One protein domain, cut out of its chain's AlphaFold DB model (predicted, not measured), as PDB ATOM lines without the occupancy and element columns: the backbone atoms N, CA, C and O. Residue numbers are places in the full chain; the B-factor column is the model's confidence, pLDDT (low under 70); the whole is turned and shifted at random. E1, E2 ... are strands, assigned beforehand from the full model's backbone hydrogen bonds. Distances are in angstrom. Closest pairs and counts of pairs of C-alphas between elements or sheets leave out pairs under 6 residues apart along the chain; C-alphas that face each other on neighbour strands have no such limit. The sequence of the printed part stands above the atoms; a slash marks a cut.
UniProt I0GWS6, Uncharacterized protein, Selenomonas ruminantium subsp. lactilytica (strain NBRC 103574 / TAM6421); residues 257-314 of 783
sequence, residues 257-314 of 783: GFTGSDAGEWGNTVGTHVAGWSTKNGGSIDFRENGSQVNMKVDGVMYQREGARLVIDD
ATOM      1  N   GLY A 257     146.742 -24.088 -10.318       69.94
ATOM      2  CA  GLY A 257     145.931 -25.137 -10.953       69.94
ATOM      3  C   GLY A 257     144.464 -24.744 -11.155       69.94
ATOM      4  O   GLY A 257     143.845 -25.166 -12.132       69.94
ATOM      5  N   PHE A 258     143.927 -23.864 -10.307       74.88
ATOM      6  CA  PHE A 258     142.633 -23.217 -10.538       74.88
ATOM      7  C   PHE A 258     142.798 -22.001 -11.459       74.88
ATOM      8  O   PHE A 258     143.890 -21.441 -11.556       74.88
ATOM      9  N   THR A 259     141.729 -21.571 -12.135       76.25
ATOM     10  CA  THR A 259     141.740 -20.432 -13.076       76.25
ATOM     11  C   THR A 259     140.849 -19.258 -12.670       76.25
ATOM     12  O   THR A 259     141.091 -18.155 -13.152       76.25
ATOM     13  N   GLY A 260     139.918 -19.445 -11.731       75.50
ATOM     14  CA  GLY A 260     139.173 -18.369 -11.065       75.50
ATOM     15  C   GLY A 260     138.981 -18.640  -9.569       75.50
ATOM     16  O   GLY A 260     139.100 -19.785  -9.130       75.50
ATOM     17  N   SER A 261     138.700 -17.586  -8.802       70.38
ATOM     18  CA  SER A 261     138.351 -17.618  -7.367       70.38
ATOM     19  C   SER A 261     136.859 -17.376  -7.109       70.38
ATOM     20  O   SER A 261     136.435 -17.262  -5.963       70.38
ATOM     21  N   ASP A 262     136.064 -17.240  -8.169       64.75
ATOM     22  CA  ASP A 262     134.669 -16.832  -8.049       64.75
ATOM     23  C   ASP A 262     133.760 -18.025  -7.743       64.75
ATOM     24  O   ASP A 262     133.926 -19.133  -8.276       64.75
ATOM     25  N   ALA A 263     132.775 -17.772  -6.882       59.94
ATOM     26  CA  ALA A 263     131.746 -18.723  -6.500       59.94
ATOM     27  C   ALA A 263     130.895 -19.104  -7.719       59.94
ATOM     28  O   ALA A 263     130.033 -18.342  -8.154       59.94
ATOM     29  N   GLY A 264     131.104 -20.303  -8.257       61.94
ATOM     30  CA  GLY A 264     130.246 -20.811  -9.316       61.94
ATOM     31  C   GLY A 264     128.801 -20.972  -8.826       61.94
ATOM     32  O   GLY A 264     128.547 -21.606  -7.795       61.94
ATOM     33  N   GLU A 265     127.846 -20.446  -9.597       66.06
ATOM     34  CA  GLU A 265     126.396 -20.484  -9.319       66.06
ATOM     35  C   GLU A 265     125.777 -21.899  -9.404       66.06
ATOM     36  O   GLU A 265     124.565 -22.073  -9.307       66.06
ATOM     37  N   TRP A 266     126.600 -22.934  -9.586       66.62
ATOM     38  CA  TRP A 266     126.177 -24.324  -9.728       66.62
ATOM     39  C   TRP A 266     125.751 -24.948  -8.390       66.62
ATOM     40  O   TRP A 266     126.320 -24.677  -7.329       66.62
ATOM     41  N   GLY A 267     124.766 -25.846  -8.442       66.62
ATOM     42  CA  GLY A 267     124.257 -26.555  -7.266       66.62
ATOM     43  C   GLY A 267     123.482 -25.659  -6.291       66.62
ATOM     44  O   GLY A 267     122.908 -24.641  -6.667       66.62
ATOM     45  N   ASN A 268     123.427 -26.063  -5.022       68.06
ATOM     46  CA  ASN A 268     122.734 -25.301  -3.983       68.06
ATOM     47  C   ASN A 268     123.559 -24.067  -3.568       68.06
ATOM     48  O   ASN A 268     124.684 -24.208  -3.091       68.06
ATOM     49  N   THR A 269     122.997 -22.869  -3.718       75.25
ATOM     50  CA  THR A 269     123.651 -21.591  -3.389       75.25
ATOM     51  C   THR A 269     123.349 -21.077  -1.977       75.25
ATOM     52  O   THR A 269     123.844 -20.013  -1.615       75.25
ATOM     53  N   VAL A 270     122.582 -21.820  -1.165       78.69
ATOM     54  CA  VAL A 270     122.229 -21.451   0.218       78.69
ATOM     55  C   VAL A 270     123.470 -21.313   1.113       78.69
ATOM     56  O   VAL A 270     124.307 -22.216   1.190       78.69
ATOM     57  N   GLY A 271     123.540 -20.181   1.817       80.00
ATOM     58  CA  GLY A 271     124.662 -19.762   2.659       80.00
ATOM     59  C   GLY A 271     125.487 -18.628   2.036       80.00
ATOM     60  O   GLY A 271     125.489 -18.425   0.822       80.00
ATOM     61  N   THR A 272     126.211 -17.885   2.867       84.81
ATOM     62  CA  THR A 272     127.128 -16.824   2.430       84.81
ATOM     63  C   THR A 272     128.429 -17.450   1.943       84.81
ATOM     64  O   THR A 272     129.015 -18.273   2.644       84.81
ATOM     65  N   HIS A 273     128.902 -17.081   0.751       81.06
ATOM     66  CA  HIS A 273     130.190 -17.557   0.239       81.06
ATOM     67  C   HIS A 273     131.348 -17.104   1.139       81.06
ATOM     68  O   HIS A 273     131.417 -15.938   1.522       81.06
ATOM     69  N   VAL A 274     132.245 -18.037   1.464       82.00
ATOM     70  CA  VAL A 274     133.433 -17.805   2.300       82.00
ATOM     71  C   VAL A 274     134.694 -17.798   1.442       82.00
ATOM     72  O   VAL A 274     135.491 -16.871   1.539       82.00
ATOM     73  N   ALA A 275     134.873 -18.829   0.613       80.25
ATOM     74  CA  ALA A 275     135.964 -18.953  -0.353       80.25
ATOM     75  C   ALA A 275     135.644 -20.064  -1.363       80.25
ATOM     76  O   ALA A 275     134.918 -21.006  -1.045       80.25
ATOM     77  N   GLY A 276     136.206 -20.005  -2.567       81.50
ATOM     78  CA  GLY A 276     136.056 -21.062  -3.565       81.50
ATOM     79  C   GLY A 276     136.990 -20.868  -4.749       81.50
ATOM     80  O   GLY A 276     137.560 -19.797  -4.935       81.50
ATOM     81  N   TRP A 277     137.168 -21.925  -5.536       85.81
ATOM     82  CA  TRP A 277     138.057 -21.929  -6.691       85.81
ATOM     83  C   TRP A 277     137.496 -22.797  -7.812       85.81
ATOM     84  O   TRP A 277     136.934 -23.867  -7.579       85.81
ATOM     85  N   SER A 278     137.691 -22.344  -9.048       83.00
ATOM     86  CA  SER A 278     137.153 -22.975 -10.256       83.00
ATOM     87  C   SER A 278     138.249 -23.147 -11.308       83.00
ATOM     88  O   SER A 278     139.132 -22.299 -11.446       83.00
ATOM     89  N   THR A 279     138.219 -24.254 -12.046       81.50
ATOM     90  CA  THR A 279     139.175 -24.585 -13.118       81.50
ATOM     91  C   THR A 279     138.606 -24.258 -14.502       81.50
ATOM     92  O   THR A 279     137.392 -24.218 -14.695       81.50
ATOM     93  N   LYS A 280     139.476 -24.100 -15.510       78.19
ATOM     94  CA  LYS A 280     139.074 -23.776 -16.896       78.19
ATOM     95  C   LYS A 280     138.193 -24.837 -17.569       78.19
ATOM     96  O   LYS A 280     137.596 -24.555 -18.600       78.19
ATOM     97  N   ASN A 281     138.138 -26.040 -16.998       77.38
ATOM     98  CA  ASN A 281     137.384 -27.177 -17.519       77.38
ATOM     99  C   ASN A 281     136.074 -27.420 -16.734       77.38
ATOM    100  O   ASN A 281     135.481 -28.483 -16.877       77.38
ATOM    101  N   GLY A 282     135.636 -26.474 -15.892       68.38
ATOM    102  CA  GLY A 282     134.361 -26.524 -15.160       68.38
ATOM    103  C   GLY A 282     134.461 -26.992 -13.705       68.38
ATOM    104  O   GLY A 282     133.743 -26.463 -12.862       68.38
ATOM    105  N   GLY A 283     135.404 -27.888 -13.386       77.81
ATOM    106  CA  GLY A 283     135.575 -28.422 -12.028       77.81
ATOM    107  C   GLY A 283     135.811 -27.320 -10.990       77.81
ATOM    108  O   GLY A 283     136.665 -26.449 -11.201       77.81
ATOM    109  N   SER A 284     135.056 -27.351  -9.891       80.69
ATOM    110  CA  SER A 284     134.936 -26.256  -8.921       80.69
ATOM    111  C   SER A 284     134.746 -26.769  -7.484       80.69
ATOM    112  O   SER A 284     134.157 -27.829  -7.254       80.69
ATOM    113  N   ILE A 285     135.255 -26.012  -6.508       84.44
ATOM    114  CA  ILE A 285     135.118 -26.247  -5.063       84.44
ATOM    115  C   ILE A 285     134.753 -24.932  -4.368       84.44
ATOM    116  O   ILE A 285     135.307 -23.885  -4.693       84.44
ATOM    117  N   ASP A 286     133.803 -24.960  -3.436       85.94
ATOM    118  CA  ASP A 286     133.176 -23.736  -2.920       85.94
ATOM    119  C   ASP A 286     132.646 -23.938  -1.488       85.94
ATOM    120  O   ASP A 286     131.862 -24.855  -1.225       85.94
ATOM    121  N   PHE A 287     133.092 -23.086  -0.565       86.00
ATOM    122  CA  PHE A 287     132.773 -23.104   0.861       86.00
ATOM    123  C   PHE A 287     131.771 -21.993   1.203       86.00
ATOM    124  O   PHE A 287     131.994 -20.822   0.886       86.00
ATOM    125  N   ARG A 288     130.687 -22.342   1.906       86.25
ATOM    126  CA  ARG A 288     129.662 -21.404   2.398       86.25
ATOM    127  C   ARG A 288     129.460 -21.506   3.900       86.25
ATOM    128  O   ARG A 288     129.353 -22.604   4.434       86.25
ATOM    129  N   GLU A 289     129.316 -20.362   4.552       87.25
ATOM    130  CA  GLU A 289     128.759 -20.247   5.897       87.25
ATOM    131  C   GLU A 289     127.235 -20.353   5.783       87.25
ATOM    132  O   GLU A 289     126.620 -19.664   4.968       87.25
ATOM    133  N   ASN A 290     126.621 -21.239   6.558       85.94
ATOM    134  CA  ASN A 290     125.179 -21.428   6.579       85.94
ATOM    135  C   ASN A 290     124.682 -21.684   8.007       85.94
ATOM    136  O   ASN A 290     124.282 -22.797   8.347       85.94
ATOM    137  N   GLY A 291     124.705 -20.649   8.847       81.25
ATOM    138  CA  GLY A 291     124.088 -20.692  10.175       81.25
ATOM    139  C   GLY A 291     124.870 -21.534  11.183       81.25
ATOM    140  O   GLY A 291     124.338 -22.478  11.760       81.25
ATOM    141  N   SER A 292     126.127 -21.161  11.428       82.12
ATOM    142  CA  SER A 292     127.126 -21.867  12.250       82.12
ATOM    143  C   SER A 292     127.630 -23.196  11.668       82.12
ATOM    144  O   SER A 292     128.215 -24.006  12.387       82.12
ATOM    145  N   GLN A 293     127.443 -23.424  10.366       80.06
ATOM    146  CA  GLN A 293     127.964 -24.589   9.642       80.06
ATOM    147  C   GLN A 293     128.721 -24.144   8.390       80.06
ATOM    148  O   GLN A 293     128.268 -23.248   7.678       80.06
ATOM    149  N   VAL A 294     129.859 -24.784   8.101       84.50
ATOM    150  CA  VAL A 294     130.588 -24.590   6.840       84.50
ATOM    151  C   VAL A 294     130.201 -25.707   5.876       84.50
ATOM    152  O   VAL A 294     130.646 -26.846   6.010       84.50
ATOM    153  N   ASN A 295     129.369 -25.369   4.897       83.69
ATOM    154  CA  ASN A 295     129.008 -26.246   3.791       83.69
ATOM    155  C   ASN A 295     130.125 -26.223   2.742       83.69
ATOM    156  O   ASN A 295     130.575 -25.147   2.353       83.69
ATOM    157  N   MET A 296     130.525 -27.387   2.225       83.69
ATOM    158  CA  MET A 296     131.452 -27.488   1.094       83.69
ATOM    159  C   MET A 296     130.755 -28.135  -0.103       83.69
ATOM    160  O   MET A 296     130.211 -29.233   0.012       83.69
ATOM    161  N   LYS A 297     130.796 -27.470  -1.260       81.50
ATOM    162  CA  LYS A 297     130.417 -28.037  -2.559       81.50
ATOM    163  C   LYS A 297     131.682 -28.487  -3.288       81.50
ATOM    164  O   LYS A 297     132.655 -27.737  -3.319       81.50
ATOM    165  N   VAL A 298     131.645 -29.657  -3.921       80.25
ATOM    166  CA  VAL A 298     132.687 -30.149  -4.838       80.25
ATOM    167  C   VAL A 298     132.012 -30.697  -6.089       80.25
ATOM    168  O   VAL A 298     131.090 -31.504  -5.984       80.25
ATOM    169  N   ASP A 299     132.476 -30.266  -7.259       75.06
ATOM    170  CA  ASP A 299     132.170 -30.916  -8.533       75.06
ATOM    171  C   ASP A 299     133.105 -32.124  -8.708       75.06
ATOM    172  O   ASP A 299     134.253 -31.991  -9.139       75.06
ATOM    173  N   GLY A 300     132.648 -33.296  -8.255       75.81
ATOM    174  CA  GLY A 300     133.417 -34.542  -8.259       75.81
ATOM    175  C   GLY A 300     133.384 -35.292  -6.924       75.81
ATOM    176  O   GLY A 300     132.434 -35.196  -6.152       75.81
ATOM    177  N   VAL A 301     134.439 -36.066  -6.659       75.56
ATOM    178  CA  VAL A 301     134.573 -36.938  -5.481       75.56
ATOM    179  C   VAL A 301     135.656 -36.447  -4.519       75.56
ATOM    180  O   VAL A 301     136.707 -35.965  -4.936       75.56
ATOM    181  N   MET A 302     135.429 -36.621  -3.215       80.94
ATOM    182  CA  MET A 302     136.431 -36.357  -2.179       80.94
ATOM    183  C   MET A 302     137.221 -37.617  -1.823       80.94
ATOM    184  O   MET A 302     136.642 -38.687  -1.652       80.94
ATOM    185  N   TYR A 303     138.524 -37.461  -1.581       79.56
ATOM    186  CA  TYR A 303     139.367 -38.513  -1.016       79.56
ATOM    187  C   TYR A 303     140.048 -38.059   0.281       79.56
ATOM    188  O   TYR A 303     140.496 -36.923   0.409       79.56
ATOM    189  N   GLN A 304     140.163 -38.977   1.237       78.56
ATOM    190  CA  GLN A 304     140.893 -38.831   2.496       78.56
ATOM    191  C   GLN A 304     142.179 -39.670   2.479       78.56
ATOM    192  O   GLN A 304     142.310 -40.602   1.683       78.56
ATOM    193  N   ARG A 305     143.105 -39.366   3.405       75.94
ATOM    194  CA  ARG A 305     144.440 -39.993   3.508       75.94
ATOM    195  C   ARG A 305     145.198 -39.942   2.175       75.94
ATOM    196  O   ARG A 305     145.419 -40.976   1.556       75.94
ATOM    197  N   GLU A 306     145.541 -38.731   1.730       75.62
ATOM    198  CA  GLU A 306     146.413 -38.508   0.558       75.62
ATOM    199  C   GLU A 306     145.903 -39.177  -0.738       75.62
ATOM    200  O   GLU A 306     146.676 -39.635  -1.571       75.62
ATOM    201  N   GLY A 307     144.577 -39.260  -0.911       72.56
ATOM    202  CA  GLY A 307     143.948 -39.899  -2.074       72.56
ATOM    203  C   GLY A 307     143.566 -41.373  -1.883       72.56
ATOM    204  O   GLY A 307     142.856 -41.928  -2.715       72.56
ATOM    205  N   ALA A 308     143.972 -42.025  -0.789       75.44
ATOM    206  CA  ALA A 308     143.828 -43.475  -0.633       75.44
ATOM    207  C   ALA A 308     142.404 -43.973  -0.306       75.44
ATOM    208  O   ALA A 308     142.146 -45.175  -0.399       75.44
ATOM    209  N   ARG A 309     141.481 -43.106   0.138       74.75
ATOM    210  CA  ARG A 309     140.114 -43.509   0.533       74.75
ATOM    211  C   ARG A 309     139.059 -42.544   0.013       74.75
ATOM    212  O   ARG A 309     139.032 -41.398   0.445       74.75
ATOM    213  N   LEU A 310     138.176 -43.023  -0.861       81.94
ATOM    214  CA  LEU A 310     136.983 -42.290  -1.291       81.94
ATOM    215  C   LEU A 310     136.081 -41.991  -0.081       81.94
ATOM    216  O   LEU A 310     135.841 -42.876   0.742       81.94
ATOM    217  N   VAL A 311     135.574 -40.763   0.013       82.38
ATOM    218  CA  VAL A 311     134.491 -40.409   0.937       82.38
ATOM    219  C   VAL A 311     133.174 -40.850   0.309       82.38
ATOM    220  O   VAL A 311     132.849 -40.432  -0.797       82.38
ATOM    221  N   ILE A 312     132.447 -41.714   1.013       75.44
ATOM    222  CA  ILE A 312     131.183 -42.309   0.569       75.44
ATOM    223  C   ILE A 312     130.041 -41.646   1.346       75.44
ATOM    224  O   ILE A 312     130.165 -41.412   2.550       75.44
ATOM    225  N   ASP A 313     128.939 -41.361   0.661       74.06
ATOM    226  CA  ASP A 313     127.724 -40.750   1.205       74.06
ATOM    227  C   ASP A 313     126.531 -41.731   1.193       74.06
ATOM    228  O   ASP A 313     126.617 -42.848   0.677       74.06
ATOM    229  N   ASP A 314     125.400 -41.313   1.767       63.62
ATOM    230  CA  ASP A 314     124.173 -42.117   1.891       63.62
ATOM    231  C   ASP A 314     123.621 -42.622   0.539       63.62
ATOM    232  O   ASP A 314     123.099 -43.732   0.446       63.62
TER     233      ASP A 314
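This is residues 257 to 314 of the 783 residues of an uncharacterized protein of Selenomonas ruminantium subsp. lactilytica (strain NBRC 103574 / TAM6421) (UniProt I0GWS6). What is the picture? There is little regular structure: residues 257 to 271 partly cover one face of a small antiparallel sheet, E1 E2 E3, and residues 299 to 314 lead away and fold back, 304 to 309 sticking out. How large is it? The printed part has 58 residues, 18 in the three strands, all strand by class. It is only just compact, close to loose: radius of gyration of the C-alphas 12.3 A, spans 31 by 30 by 17 A.

How do E1, residues 272 to 278, and E2, residues 284 to 289, pair? They form a hairpin at 168 degrees, N 274 and O 287 being 2.9 A apart. And E3, residues 294 to 298? It forms a hairpin with E2 at 166 degrees, N 288 to O 295 being 2.8 A, in a meander, each strand the antiparallel neighbour of the one before.

Where does E1 begin? C-alpha 272 is at (127.128, -16.824, 2.430); E1 is 17.3 A long, E2 17.1 A. Where does E3 end? C-alpha 298 is at (132.687, -30.149, -4.838), 13.1 A from C-alpha 294.

Is it cut? The printed part has no cut. Where is pLDDT under 70? At residues 257, 262 to 268, 282 and 314.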